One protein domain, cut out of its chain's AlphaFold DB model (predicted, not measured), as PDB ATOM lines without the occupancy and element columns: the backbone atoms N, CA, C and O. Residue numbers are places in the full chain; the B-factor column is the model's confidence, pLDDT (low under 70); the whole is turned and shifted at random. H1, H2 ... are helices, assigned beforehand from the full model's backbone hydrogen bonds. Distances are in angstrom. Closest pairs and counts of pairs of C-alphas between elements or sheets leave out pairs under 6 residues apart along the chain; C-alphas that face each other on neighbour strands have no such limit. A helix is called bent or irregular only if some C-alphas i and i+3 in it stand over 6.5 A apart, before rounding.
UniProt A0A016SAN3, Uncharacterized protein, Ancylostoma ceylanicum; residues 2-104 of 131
ATOM      1  N   HIS A   2     153.788 200.792 116.702       43.19
ATOM      2  CA  HIS A   2     154.127 199.545 115.981       43.19
ATOM      3  C   HIS A   2     154.280 198.262 116.828       43.19
ATOM      4  O   HIS A   2     153.849 197.195 116.401       43.19
ATOM      5  N   ASN A   3     154.846 198.340 118.038       50.94
ATOM      6  CA  ASN A   3     155.041 197.153 118.889       50.94
ATOM      7  C   ASN A   3     153.751 196.668 119.575       50.94
ATOM      8  O   ASN A   3     153.663 195.503 119.956       50.94
ATOM      9  N   LEU A   4     152.741 197.537 119.706       52.03
ATOM     10  CA  LEU A   4     151.453 197.191 120.311       52.03
ATOM     11  C   LEU A   4     150.660 196.258 119.385       52.03
ATOM     12  O   LEU A   4     150.243 195.184 119.803       52.03
ATOM     13  N   LEU A   5     150.560 196.632 118.104       54.38
ATOM     14  CA  LEU A   5     149.853 195.881 117.060       54.38
ATOM     15  C   LEU A   5     150.442 194.492 116.794       54.38
ATOM     16  O   LEU A   5     149.728 193.611 116.337       54.38
ATOM     17  N   ARG A   6     151.734 194.282 117.072       59.19
ATOM     18  CA  ARG A   6     152.408 192.998 116.822       59.19
ATOM     19  C   ARG A   6     152.376 192.054 118.026       59.19
ATOM     20  O   ARG A   6     152.337 190.842 117.845       59.19
ATOM     21  N   SER A   7     152.411 192.605 119.243       60.75
ATOM     22  CA  SER A   7     152.447 191.825 120.488       60.75
ATOM     23  C   SER A   7     151.046 191.435 120.967       60.75
ATOM     24  O   SER A   7     150.833 190.308 121.404       60.75
ATOM     25  N   PHE A   8     150.070 192.335 120.817       65.44
ATOM     26  CA  PHE A   8     148.687 192.116 121.243       65.44
ATOM     27  C   PHE A   8     148.027 190.867 120.623       65.44
ATOM     28  O   PHE A   8     147.556 190.030 121.389       65.44
ATOM     29  N   PRO A   9     148.064 190.642 119.292       74.06
ATOM     30  CA  PRO A   9     147.454 189.450 118.703       74.06
ATOM     31  C   PRO A   9     148.143 188.149 119.129       74.06
ATOM     32  O   PRO A   9     147.481 187.127 119.233       74.06
ATOM     33  N   ARG A  10     149.450 188.164 119.431       70.19
ATOM     34  CA  ARG A  10     150.169 186.966 119.908       70.19
ATOM     35  C   ARG A  10     149.752 186.568 121.319       70.19
ATOM     36  O   ARG A  10     149.550 185.390 121.586       70.19
ATOM     37  N   VAL A  11     149.608 187.551 122.205       69.06
ATOM     38  CA  VAL A  11     149.133 187.326 123.579       69.06
ATOM     39  C   VAL A  11     147.681 186.862 123.556       69.06
ATOM     40  O   VAL A  11     147.328 185.908 124.233       69.06
ATOM     41  N   MET A  12     146.857 187.487 122.716       74.62
ATOM     42  CA  MET A  12     145.452 187.129 122.558       74.62
ATOM     43  C   MET A  12     145.281 185.718 121.976       74.62
ATOM     44  O   MET A  12     144.399 184.989 122.412       74.62
ATOM     45  N   LEU A  13     146.170 185.296 121.069       77.56
ATOM     46  CA  LEU A  13     146.206 183.932 120.538       77.56
ATOM     47  C   LEU A  13     146.627 182.916 121.609       77.56
ATOM     48  O   LEU A  13     145.991 181.878 121.726       77.56
ATOM     49  N   LEU A  14     147.633 183.223 122.433       76.62
ATOM     50  CA  LEU A  14     148.015 182.374 123.571       76.62
ATOM     51  C   LEU A  14     146.870 182.205 124.575       76.62
ATOM     52  O   LEU A  14     146.600 181.089 125.007       76.62
ATOM     53  N   VAL A  15     146.179 183.298 124.909       77.94
ATOM     54  CA  VAL A  15     145.003 183.257 125.787       77.94
ATOM     55  C   VAL A  15     143.882 182.442 125.148       77.94
ATOM     56  O   VAL A  15     143.291 181.616 125.830       77.94
ATOM     57  N   ALA A  16     143.625 182.611 123.850       77.44
ATOM     58  CA  ALA A  16     142.604 181.846 123.138       77.44
ATOM     59  C   ALA A  16     142.922 180.343 123.088       77.44
ATOM     60  O   ALA A  16     142.030 179.527 123.289       77.44
ATOM     61  N   VAL A  17     144.184 179.963 122.860       82.25
ATOM     62  CA  VAL A  17     144.609 178.554 122.880       82.25
ATOM     63  C   VAL A  17     144.443 177.958 124.274       82.25
ATOM     64  O   VAL A  17     143.930 176.847 124.394       82.25
ATOM     65  N   LEU A  18     144.821 178.697 125.324       78.94
ATOM     66  CA  LEU A  18     144.572 178.267 126.700       78.94
ATOM     67  C   LEU A  18     143.069 178.102 126.961       78.94
ATOM     68  O   LEU A  18     142.657 177.068 127.468       78.94
ATOM     69  N   ASP A  19     142.253 179.092 126.594       78.94
ATOM     70  CA  ASP A  19     140.802 179.082 126.817       78.94
ATOM     71  C   ASP A  19     140.134 177.885 126.129       78.94
ATOM     72  O   ASP A  19     139.341 177.171 126.739       78.94
ATOM     73  N   VAL A  20     140.515 177.600 124.880       80.19
ATOM     74  CA  VAL A  20     140.035 176.426 124.141       80.19
ATOM     75  C   VAL A  20     140.470 175.130 124.821       80.19
ATOM     76  O   VAL A  20     139.645 174.233 124.978       80.19
ATOM     77  N   PHE A  21     141.724 175.026 125.266       78.62
ATOM     78  CA  PHE A  21     142.220 173.835 125.959       78.62
ATOM     79  C   PHE A  21     141.421 173.545 127.240       78.62
ATOM     80  O   PHE A  21     140.961 172.421 127.441       78.62
ATOM     81  N   TRP A  22     141.173 174.568 128.064       71.69
ATOM     82  CA  TRP A  22     140.382 174.416 129.290       71.69
ATOM     83  C   TRP A  22     138.914 174.088 129.008       71.69
ATOM     84  O   TRP A  22     138.334 173.259 129.704       71.69
ATOM     85  N   ARG A  23     138.315 174.674 127.964       79.06
ATOM     86  CA  ARG A  23     136.943 174.346 127.545       79.06
ATOM     87  C   ARG A  23     136.806 172.905 127.066       79.06
ATOM     88  O   ARG A  23     135.788 172.284 127.346       79.06
ATOM     89  N   ILE A  24     137.811 172.372 126.371       79.00
ATOM     90  CA  ILE A  24     137.827 170.967 125.946       79.00
ATOM     91  C   ILE A  24     137.893 170.043 127.169       79.00
ATOM     92  O   ILE A  24     137.129 169.085 127.238       79.00
ATOM     93  N   ALA A  25     138.739 170.349 128.158       73.44
ATOM     94  CA  ALA A  25     138.790 169.589 129.411       73.44
ATOM     95  C   ALA A  25     137.435 169.609 130.147       73.44
ATOM     96  O   ALA A  25     136.924 168.563 130.537       73.44
ATOM     97  N   PHE A  26     136.797 170.781 130.240       72.69
ATOM     98  CA  PHE A  26     135.449 170.921 130.808       72.69
ATOM     99  C   PHE A  26     134.381 170.144 130.028       72.69
ATOM    100  O   PHE A  26     133.448 169.607 130.619       72.69
ATOM    101  N   PHE A  27     134.504 170.085 128.703       79.00
ATOM    102  CA  PHE A  27     133.577 169.368 127.834       79.00
ATOM    103  C   PHE A  27     133.628 167.852 128.056       79.00
ATOM    104  O   PHE A  27     132.578 167.221 128.149       79.00
ATOM    105  N   PHE A  28     134.824 167.271 128.196       71.56
ATOM    106  CA  PHE A  28     134.962 165.853 128.545       71.56
ATOM    107  C   PHE A  28     134.370 165.542 129.923       71.56
ATOM    108  O   PHE A  28     133.702 164.524 130.073       71.56
ATOM    109  N   GLN A  29     134.520 166.453 130.888       68.00
ATOM    110  CA  GLN A  29     133.903 166.313 132.206       68.00
ATOM    111  C   GLN A  29     132.370 166.347 132.147       68.00
ATOM    112  O   GLN A  29     131.707 165.538 132.785       68.00
ATOM    113  N   LEU A  30     131.799 167.289 131.388       73.06
ATOM    114  CA  LEU A  30     130.350 167.391 131.185       73.06
ATOM    115  C   LEU A  30     129.795 166.132 130.520       73.06
ATOM    116  O   LEU A  30     128.743 165.648 130.913       73.06
ATOM    117  N   LEU A  31     130.524 165.564 129.558       72.25
ATOM    118  CA  LEU A  31     130.159 164.284 128.954       72.25
ATOM    119  C   LEU A  31     130.165 163.136 129.969       72.25
ATOM    120  O   LEU A  31     129.256 162.310 129.955       72.25
ATOM    121  N   GLU A  32     131.159 163.078 130.851       68.19
ATOM    122  CA  GLU A  32     131.219 162.054 131.895       68.19
ATOM    123  C   GLU A  32     130.084 162.215 132.921       68.19
ATOM    124  O   GLU A  32     129.472 161.222 133.311       68.19
ATOM    125  N   LEU A  33     129.757 163.454 133.305       66.75
ATOM    126  CA  LEU A  33     128.777 163.759 134.352       66.75
ATOM    127  C   LEU A  33     127.315 163.690 133.872       66.75
ATOM    128  O   LEU A  33     126.472 163.175 134.601       66.75
ATOM    129  N   ASP A  34     127.010 164.185 132.665       65.88
ATOM    130  CA  ASP A  34     125.637 164.221 132.125       65.88
ATOM    131  C   ASP A  34     125.253 162.949 131.355       65.88
ATOM    132  O   ASP A  34     124.070 162.616 131.275       65.88
ATOM    133  N   PHE A  35     126.221 162.235 130.768       63.12
ATOM    134  CA  PHE A  35     125.951 161.060 129.924       63.12
ATOM    135  C   PHE A  35     126.492 159.743 130.500       63.12
ATOM    136  O   PHE A  35     126.437 158.730 129.803       63.12
ATOM    137  N   GLU A  36     127.033 159.744 131.729       64.12
ATOM    138  CA  GLU A  36     127.755 158.602 132.330       64.12
ATOM    139  C   GLU A  36     128.806 158.015 131.366       64.12
ATOM    140  O   GLU A  36     129.049 156.804 131.302       64.12
ATOM    141  N   PHE A  37     129.412 158.881 130.547       65.06
ATOM    142  CA  PHE A  37     130.286 158.463 129.461       65.06
ATOM    143  C   PHE A  37     131.635 158.006 130.020       65.06
ATOM    144  O   PHE A  37     132.564 158.794 130.188       65.06
ATOM    145  N   ARG A  38     131.755 156.710 130.317       62.22
ATOM    146  CA  ARG A  38     132.981 156.124 130.868       62.22
ATOM    147  C   ARG A  38     133.958 155.785 129.745       62.22
ATOM    148  O   ARG A  38     133.719 154.875 128.950       62.22
ATOM    149  N   ILE A  39     135.081 156.497 129.676       66.31
ATOM    150  CA  ILE A  39     136.166 156.171 128.744       66.31
ATOM    151  C   ILE A  39     136.864 154.912 129.271       66.31
ATOM    152  O   ILE A  39     137.574 154.954 130.271       66.31
ATOM    153  N   VAL A  40     136.641 153.766 128.623       66.88
ATOM    154  CA  VAL A  40     137.232 152.484 129.031       66.88
ATOM    155  C   VAL A  40     138.454 152.189 128.168       66.88
ATOM    156  O   VAL A  40     138.349 152.019 126.958       66.88
ATOM    157  N   THR A  41     139.623 152.093 128.799       69.62
ATOM    158  CA  THR A  41     140.897 151.768 128.125       69.62
ATOM    159  C   THR A  41     141.126 150.263 127.952       69.62
ATOM    160  O   THR A  41     142.083 149.852 127.302       69.62
ATOM    161  N   GLY A  42     140.245 149.428 128.514       70.44
ATOM    162  CA  GLY A  42     140.326 147.962 128.451       70.44
ATOM    163  C   GLY A  42     141.271 147.332 129.483       70.44
ATOM    164  O   GLY A  42     141.392 146.113 129.532       70.44
ATOM    165  N   SER A  43     141.912 148.143 130.330       79.00
ATOM    166  CA  SER A  43     142.766 147.721 131.444       79.00
ATOM    167  C   SER A  43     142.225 148.307 132.750       79.00
ATOM    168  O   SER A  43     141.937 149.501 132.795       79.00
ATOM    169  N   GLU A  44     142.115 147.507 133.819       79.44
ATOM    170  CA  GLU A  44     141.706 148.011 135.145       79.44
ATOM    171  C   GLU A  44     142.651 149.105 135.653       79.44
ATOM    172  O   GLU A  44     142.212 150.156 136.111       79.44
ATOM    173  N   LEU A  45     143.956 148.891 135.475       82.75
ATOM    174  CA  LEU A  45     145.004 149.825 135.880       82.75
ATOM    175  C   LEU A  45     144.973 151.104 135.024       82.75
ATOM    176  O   LEU A  45     145.157 152.207 135.533       82.75
ATOM    177  N   GLY A  46     144.681 150.965 133.726       77.88
ATOM    178  CA  GLY A  46     144.488 152.095 132.815       77.88
ATOM    179  C   GLY A  46     143.264 152.940 133.169       77.88
ATOM    180  O   GLY A  46     143.349 154.166 133.152       77.88
ATOM    181  N   ASN A  47     142.158 152.302 133.553       80.19
ATOM    182  CA  ASN A  47     140.949 152.996 133.991       80.19
ATOM    183  C   ASN A  47     141.166 153.755 135.305       80.19
ATOM    184  O   ASN A  47     140.752 154.905 135.400       80.19
ATOM    185  N   GLU A  48     141.851 153.161 136.286       80.69
ATOM    186  CA  GLU A  48     142.117 153.836 137.562       80.69
ATOM    187  C   GLU A  48     143.021 155.069 137.383       80.69
ATOM    188  O   GLU A  48     142.795 156.122 137.983       80.69
ATOM    189  N   ILE A  49     144.043 154.960 136.525       83.50
ATOM    190  CA  ILE A  49     144.912 156.093 136.181       83.50
ATOM    191  C   ILE A  49     144.114 157.167 135.444       83.50
ATOM    192  O   ILE A  49     144.258 158.348 135.755       83.50
ATOM    193  N   LEU A  50     143.285 156.773 134.480       81.12
ATOM    194  CA  LEU A  50     142.497 157.702 133.684       81.12
ATOM    195  C   LEU A  50     141.529 158.503 134.561       81.12
ATOM    196  O   LEU A  50     141.505 159.727 134.465       81.12
ATOM    197  N   GLU A  51     140.819 157.832 135.467       81.12
ATOM    198  CA  GLU A  51     139.895 158.456 136.418       81.12
ATOM    199  C   GLU A  51     140.619 159.456 137.334       81.12
ATOM    200  O   GLU A  51     140.190 160.601 137.492       81.12
ATOM    201  N   LYS A  52     141.789 159.079 137.871       83.44
ATOM    202  CA  LYS A  52     142.626 159.983 138.679       83.44
ATOM    203  C   LYS A  52     143.094 161.206 137.892       83.44
ATOM    204  O   LYS A  52     143.055 162.320 138.413       83.44
ATOM    205  N   VAL A  53     143.550 161.013 136.655       82.88
ATOM    206  CA  VAL A  53     144.047 162.104 135.805       82.88
ATOM    207  C   VAL A  53     142.917 163.063 135.438       82.88
ATOM    208  O   VAL A  53     143.111 164.273 135.546       82.88
ATOM    209  N   LEU A  54     141.745 162.548 135.059       78.75
ATOM    210  CA  LEU A  54     140.571 163.371 134.760       78.75
ATOM    211  C   LEU A  54     140.158 164.203 135.973       78.75
ATOM    212  O   LEU A  54     140.042 165.423 135.857       78.75
ATOM    213  N   ASN A  55     140.054 163.588 137.150       81.38
ATOM    214  CA  ASN A  55     139.616 164.294 138.350       81.38
ATOM    215  C   ASN A  55     140.593 165.412 138.772       81.38
ATOM    216  O   ASN A  55     140.181 166.537 139.046       81.38
ATOM    217  N   VAL A  56     141.906 165.151 138.727       83.69
ATOM    218  CA  VAL A  56     142.919 166.190 138.988       83.69
ATOM    219  C   VAL A  56     142.876 167.287 137.922       83.69
ATOM    220  O   VAL A  56     142.967 168.472 138.242       83.69
ATOM    221  N   SER A  57     142.726 166.921 136.646       76.75
ATOM    222  CA  SER A  57     142.661 167.899 135.556       76.75
ATOM    223  C   SER A  57     141.459 168.838 135.690       76.75
ATOM    224  O   SER A  57     141.578 170.030 135.404       76.75
ATOM    225  N   TYR A  58     140.340 168.328 136.202       75.94
ATOM    226  CA  TYR A  58     139.130 169.091 136.464       75.94
ATOM    227  C   TYR A  58     139.300 170.106 137.584       75.94
ATOM    228  O   TYR A  58     138.974 171.280 137.413       75.94
ATOM    229  N   GLU A  59     139.847 169.672 138.717       82.12
ATOM    230  CA  GLU A  59     140.079 170.546 139.863       82.12
ATOM    231  C   GLU A  59     141.001 171.715 139.476       82.12
ATOM    232  O   GLU A  59     140.717 172.884 139.760       82.12
ATOM    233  N   VAL A  60     142.053 171.414 138.710       79.81
ATOM    234  CA  VAL A  60     142.962 172.419 138.148       79.81
ATOM    235  C   VAL A  60     142.240 173.338 137.155       79.81
ATOM    236  O   VAL A  60     142.423 174.558 137.208       79.81
ATOM    237  N   ALA A  61     141.395 172.796 136.274       76.31
ATOM    238  CA  ALA A  61     140.635 173.584 135.307       76.31
ATOM    239  C   ALA A  61     139.659 174.556 135.989       76.31
ATOM    240  O   ALA A  61     139.620 175.732 135.623       76.31
ATOM    241  N   ILE A  62     138.920 174.114 137.016       79.88
ATOM    242  CA  ILE A  62     138.030 174.979 137.807       79.88
ATOM    243  C   ILE A  62     138.817 176.137 138.404       79.88
ATOM    244  O   ILE A  62     138.400 177.296 138.285       79.88
ATOM    245  N   PHE A  63     139.946 175.829 139.043       81.00
ATOM    246  CA  PHE A  63     140.766 176.828 139.711       81.00
ATOM    247  C   PHE A  63     141.263 177.884 138.719       81.00
ATOM    248  O   PHE A  63     141.152 179.085 138.970       81.00
ATOM    249  N   ILE A  64     141.726 177.454 137.544       78.50
ATOM    250  CA  ILE A  64     142.200 178.349 136.488       78.50
ATOM    251  C   ILE A  64     141.062 179.189 135.903       78.50
ATOM    252  O   ILE A  64     141.247 180.385 135.686       78.50
ATOM    253  N   VAL A  65     139.873 178.627 135.685       78.19
ATOM    254  CA  VAL A  65     138.722 179.404 135.197       78.19
ATOM    255  C   VAL A  65     138.309 180.472 136.216       78.19
ATOM    256  O   VAL A  65     138.072 181.618 135.838       78.19
ATOM    257  N   HIS A  66     138.304 180.155 137.512       80.25
ATOM    258  CA  HIS A  66     137.976 181.128 138.562       80.25
ATOM    259  C   HIS A  66     139.041 182.218 138.721       80.25
ATOM    260  O   HIS A  66     138.718 183.365 139.031       80.25
ATOM    261  N   LEU A  67     140.310 181.891 138.471       79.50
ATOM    262  CA  LEU A  67     141.416 182.850 138.486       79.50
ATOM    263  C   LEU A  67     141.511 183.708 137.218       79.50
ATOM    264  O   LEU A  67     142.246 184.699 137.230       79.50
ATOM    265  N   PHE A  68     140.763 183.382 136.155       76.56
ATOM    266  CA  PHE A  68     140.721 184.132 134.894       76.56
ATOM    267  C   PHE A  68     140.617 185.653 135.068       76.56
ATOM    268  O   PHE A  68     141.503 186.362 134.577       76.56
ATOM    269  N   PRO A  69     139.619 186.194 135.798       77.56
ATOM    270  CA  PRO A  69     139.490 187.636 136.002       77.56
ATOM    271  C   PRO A  69     140.703 188.282 136.682       77.56
ATOM    272  O   PRO A  69     140.876 189.494 136.570       77.56
ATOM    273  N   LEU A  70     141.551 187.507 137.366       77.44
ATOM    274  CA  LEU A  70     142.706 188.012 138.098       77.44
ATOM    275  C   LEU A  70     144.000 187.939 137.277       77.44
ATOM    276  O   LEU A  70     144.729 188.927 137.209       77.44
ATOM    277  N   TYR A  71     144.287 186.821 136.599       76.50
ATOM    278  CA  TYR A  71     145.510 186.729 135.787       76.50
ATOM    279  C   TYR A  71     145.394 187.442 134.438       76.50
ATOM    280  O   TYR A  71     146.400 187.931 133.925       76.50
ATOM    281  N   PHE A  72     144.197 187.547 133.857       76.81
ATOM    282  CA  PHE A  72     143.988 188.221 132.576       76.81
ATOM    283  C   PHE A  72     144.447 189.697 132.585       76.81
ATOM    284  O   PHE A  72     145.271 190.068 131.740       76.81
ATOM    285  N   PRO A  73     144.030 190.553 133.542       76.19
ATOM    286  CA  PRO A  73     144.514 191.932 133.612       76.19
ATOM    287  C   PRO A  73     146.009 192.022 133.945       76.19
ATOM    288  O   PRO A  73     146.689 192.923 133.452       76.19
ATOM    289  N   VAL A  74     146.552 191.080 134.724       77.69
ATOM    290  CA  VAL A  74     147.990 191.019 135.034       77.69
ATOM    291  C   VAL A  74     148.805 190.721 133.774       77.69
ATOM    292  O   VAL A  74     149.765 191.436 133.483       77.69
ATOM    293  N   LEU A  75     148.396 189.738 132.968       72.69
ATOM    294  CA  LEU A  75     149.024 189.443 131.677       72.69
ATOM    295  C   LEU A  75     148.952 190.652 130.737       72.69
ATOM    296  O   LEU A  75     149.951 191.005 130.106       72.69
ATOM    297  N   LEU A  76     147.811 191.343 130.688       71.19
ATOM    298  CA  LEU A  76     147.681 192.575 129.911       71.19
ATOM    299  C   LEU A  76     148.649 193.663 130.395       71.19
ATOM    300  O   LEU A  76     149.307 194.289 129.566       71.19
ATOM    301  N   MET A  77     148.812 193.863 131.705       72.12
ATOM    302  CA  MET A  77     149.789 194.826 132.232       72.12
ATOM    303  C   MET A  77     151.241 194.457 131.901       72.12
ATOM    304  O   MET A  77     152.042 195.348 131.609       72.12
ATOM    305  N   VAL A  78     151.594 193.169 131.936       70.50
ATOM    306  CA  VAL A  78     152.961 192.694 131.666       70.50
ATOM    307  C   VAL A  78     153.310 192.827 130.185       70.50
ATOM    308  O   VAL A  78     154.353 193.389 129.839       70.50
ATOM    309  N   PHE A  79     152.439 192.344 129.298       67.12
ATOM    310  CA  PHE A  79     152.745 192.247 127.871       67.12
ATOM    311  C   PHE A  79     152.401 193.505 127.076       67.12
ATOM    312  O   PHE A  79     153.015 193.776 126.037       67.12
ATOM    313  N   VAL A  80     151.440 194.303 127.539       69.00
ATOM    314  CA  VAL A  80     150.998 195.495 126.822       69.00
ATOM    315  C   VAL A  80     151.617 196.727 127.467       69.00
ATOM    316  O   VAL A  80     151.128 197.289 128.446       69.00
ATOM    317  N   ARG A  81     152.697 197.209 126.843       65.31
ATOM    318  CA  ARG A  81     153.450 198.394 127.287       65.31
ATOM    319  C   ARG A  81     152.563 199.628 127.508       65.31
ATOM    320  O   ARG A  81     152.868 200.419 128.392       65.31
ATOM    321  N   HIS A  82     151.481 199.766 126.736       65.94
ATOM    322  CA  HIS A  82     150.500 200.844 126.886       65.94
ATOM    323  C   HIS A  82     149.729 200.768 128.211       65.94
ATOM    324  O   HIS A  82     149.650 201.775 128.918       65.94
ATOM    325  N   TYR A  83     149.236 199.583 128.592       63.28
ATOM    326  CA  TYR A  83     148.580 199.395 129.887       63.28
ATOM    327  C   TYR A  83     149.564 199.633 131.030       63.28
ATOM    328  O   TYR A  83     149.229 200.348 131.963       63.28
ATOM    329  N   ARG A  84     150.817 199.183 130.907       65.94
ATOM    330  CA  ARG A  84     151.861 199.452 131.909       65.94
ATOM    331  C   ARG A  84     152.092 200.946 132.162       65.94
ATOM    332  O   ARG A  84     152.180 201.364 133.312       65.94
ATOM    333  N   THR A  85     152.169 201.757 131.103       68.56
ATOM    334  CA  THR A  85     152.319 203.220 131.223       68.56
ATOM    335  C   THR A  85     151.077 203.905 131.783       68.56
ATOM    336  O   THR A  85     151.190 204.879 132.526       68.56
ATOM    337  N   LEU A  86     149.885 203.399 131.458       70.56
ATOM    338  CA  LEU A  86     148.637 203.940 131.985       70.56
ATOM    339  C   LEU A  86     148.506 203.631 133.482       70.56
ATOM    340  O   LEU A  86     148.218 204.532 134.266       70.56
ATOM    341  N   THR A  87     148.805 202.397 133.897       66.19
ATOM    342  CA  THR A  87     148.799 202.000 135.307       66.19
ATOM    343  C   THR A  87     149.836 202.776 136.105       66.19
ATOM    344  O   THR A  87     149.499 203.268 137.173       66.19
ATOM    345  N   SER A  88     151.063 202.967 135.603       70.06
ATOM    346  CA  SER A  88     152.074 203.748 136.335       70.06
ATOM    347  C   SER A  88     151.655 205.208 136.517       70.06
ATOM    348  O   SER A  88     151.871 205.784 137.579       70.06
ATOM    349  N   SER A  89     151.010 205.805 135.509       70.19
ATOM    350  CA  SER A  89     150.468 207.165 135.598       70.19
ATOM    351  C   SER A  89     149.322 207.259 136.610       70.19
ATOM    352  O   SER A  89     149.320 208.157 137.450       70.19
ATOM    353  N   ARG A  90     148.383 206.306 136.598       74.06
ATOM    354  CA  ARG A  90     147.286 206.250 137.578       74.06
ATOM    355  C   ARG A  90     147.782 205.969 138.989       74.06
ATOM    356  O   ARG A  90     147.319 206.607 139.924       74.06
ATOM    357  N   PHE A  91     148.763 205.088 139.144       75.88
ATOM    358  CA  PHE A  91     149.380 204.798 140.432       75.88
ATOM    359  C   PHE A  91     150.115 206.024 140.978       75.88
ATOM    360  O   PHE A  91     149.983 206.323 142.159       75.88
ATOM    361  N   SER A  92     150.800 206.790 140.117       69.88
ATOM    362  CA  SER A  92     151.408 208.081 140.468       69.88
ATOM    363  C   SER A  92     150.370 209.133 140.877       69.88
ATOM    364  O   SER A  92     150.634 209.918 141.778       69.88
ATOM    365  N   GLN A  93     149.198 209.167 140.236       72.25
ATOM    366  CA  GLN A  93     148.102 210.076 140.607       72.25
ATOM    367  C   GLN A  93     147.462 209.683 141.941       72.25
ATOM    368  O   GLN A  93     147.198 210.544 142.770       72.25
ATOM    369  N   ILE A  94     147.248 208.385 142.167       74.25
ATOM    370  CA  ILE A  94     146.692 207.853 143.415       74.25
ATOM    371  C   ILE A  94     147.672 208.070 144.570       74.25
ATOM    372  O   ILE A  94     147.267 208.521 145.636       74.25
ATOM    373  N   THR A  95     148.969 207.834 144.356       67.56
ATOM    374  CA  THR A  95     150.003 208.152 145.354       67.56
ATOM    375  C   THR A  95     150.144 209.653 145.586       67.56
ATOM    376  O   THR A  95     150.336 210.038 146.729       67.56
ATOM    377  N   ALA A  96     149.970 210.505 144.572       65.06
ATOM    378  CA  ALA A  96     149.934 211.963 144.743       65.06
ATOM    379  C   ALA A  96     148.640 212.495 145.396       65.06
ATOM    380  O   ALA A  96     148.621 213.628 145.868       65.06
ATOM    381  N   MET A  97     147.559 211.709 145.412       66.06
ATOM    382  CA  MET A  97     146.350 212.010 146.189       66.06
ATOM    383  C   MET A  97     146.457 211.510 147.636       66.06
ATOM    384  O   MET A  97     146.004 212.192 148.547       66.06
ATOM    385  N   LEU A  98     147.034 210.321 147.848       66.81
ATOM    386  CA  LEU A  98     147.180 209.694 149.170       66.81
ATOM    387  C   LEU A  98     148.308 210.322 149.988       66.81
ATOM    388  O   LEU A  98     148.130 210.646 151.158       66.81
ATOM    389  N   CYS A  99     149.468 210.537 149.374       60.75
ATOM    390  CA  CYS A  99     150.400 211.530 149.860       60.75
ATOM    391  C   CYS A  99     149.872 212.844 149.311       60.75
ATOM    392  O   CYS A  99     150.089 213.082 148.131       60.75
ATOM    393  N   CYS A 100     149.200 213.679 150.111       58.28
ATOM    394  CA  CYS A 100     149.016 215.099 149.799       58.28
ATOM    395  C   CYS A 100     150.399 215.720 149.591       58.28
ATOM    396  O   CYS A 100     150.969 216.350 150.484       58.28
ATOM    397  N   LYS A 101     150.989 215.481 148.425       46.66
ATOM    398  CA  LYS A 101     152.248 216.047 148.032       46.66
ATOM    399  C   LYS A 101     151.868 217.456 147.654       46.66
ATOM    400  O   LYS A 101     151.488 217.749 146.524       46.66
ATOM    401  N   SER A 102     151.925 218.309 148.668       46.00
ATOM    402  CA  SER A 102     152.175 219.731 148.543       46.00
ATOM    403  C   SER A 102     153.524 219.903 147.838       46.00
ATOM    404  O   SER A 102     154.470 220.436 148.405       46.00
ATOM    405  N   ASP A 103     153.640 219.414 146.601       46.44
ATOM    406  CA  ASP A 103     154.578 219.954 145.645       46.44
ATOM    407  C   ASP A 103     154.012 221.338 145.359       46.44
ATOM    408  O   ASP A 103     153.179 221.549 144.477       46.44
ATOM    409  N   THR A 104     154.434 222.286 146.193       49.84
ATOM    410  CA  THR A 104     154.500 223.694 145.852       49.84
ATOM    411  C   THR A 104     155.396 223.790 144.622       49.84
ATOM    412  O   THR A 104     156.564 224.162 144.706       49.84
TER     413      THR A 104
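AT A GLANCE: This is residues 2 to 104 of the 131 residues of an uncharacterized protein of Ancylostoma ceylanicum (UniProt A0A016SAN3). A long helix, H1, is met partway along by a second, bent helix, H2, which folds back the opposite way, with the link ends of the two splayed apart. At the far end of H2 the chain turns a corner into H3, and residues 88 to 104 stick out, lengthening the whole. The printed part has 103 residues with three named helices, in the order H1, H2, H3, and no named strand; the class is all helix. It is extended, with a radius of gyration of the C-alphas of 22.1 A and spans of 78 by 33 by 23 A.

HOW THE PARTS SIT: Start with H1, residues 2 to 35, and look next at H2, residues 44 to 79, assigned as one helix by its hydrogen bonds but bent: C-alphas 66 and 69 are 7.2 A apart. Its arms, H2a, residues 44 to 66, and H2b, residues 69 to 79, stand about perpendicular at 75 degrees. H1 touches H2a with residues 22 to 29 alone, opposite ways at a steep tilt of 48 degrees; the closest C-alphas, of Trp 22 and Ala 61, are 6.1 A apart. H1 and H2b only just touch, with 3 pairs of C-alphas within 8 A, the closest being Ser 7 and Phe 79 at 7.4 A. H3, residues 81 to 98, touches H2b only at the corner, where the C-alphas of Met 77 and Arg 84 are closest at 5.1 A. H2a and H3 are apart. Every O i to N i+4 pair is within hydrogen-bond range in H2a and H3, 27 of 30 in H1 and 5 of 7 in H2b.

IN THESE COORDINATES: Find C-alpha 2 at (154.127, 199.545, 115.981); from there H1 runs 49.7 A to C-alpha 35. H2a runs 33.5 A from C-alpha 44 at (141.706, 148.011, 135.145), and H2b 16.2 A. H3 runs 25.4 A to C-alpha 98 at (147.180, 209.694, 149.170).

THE WHOLE: The C-alphas farthest apart, of Gly 42 and Thr 104, are 79.0 A apart. The printed part has no cut; the link from H1 to H2 is short, that from H2 to H3 tight. Mean pLDDT of the printed part is 71.5, and residues 2 to 8, 32 to 41, 79 to 85 and 95 to 104 are among those under 70.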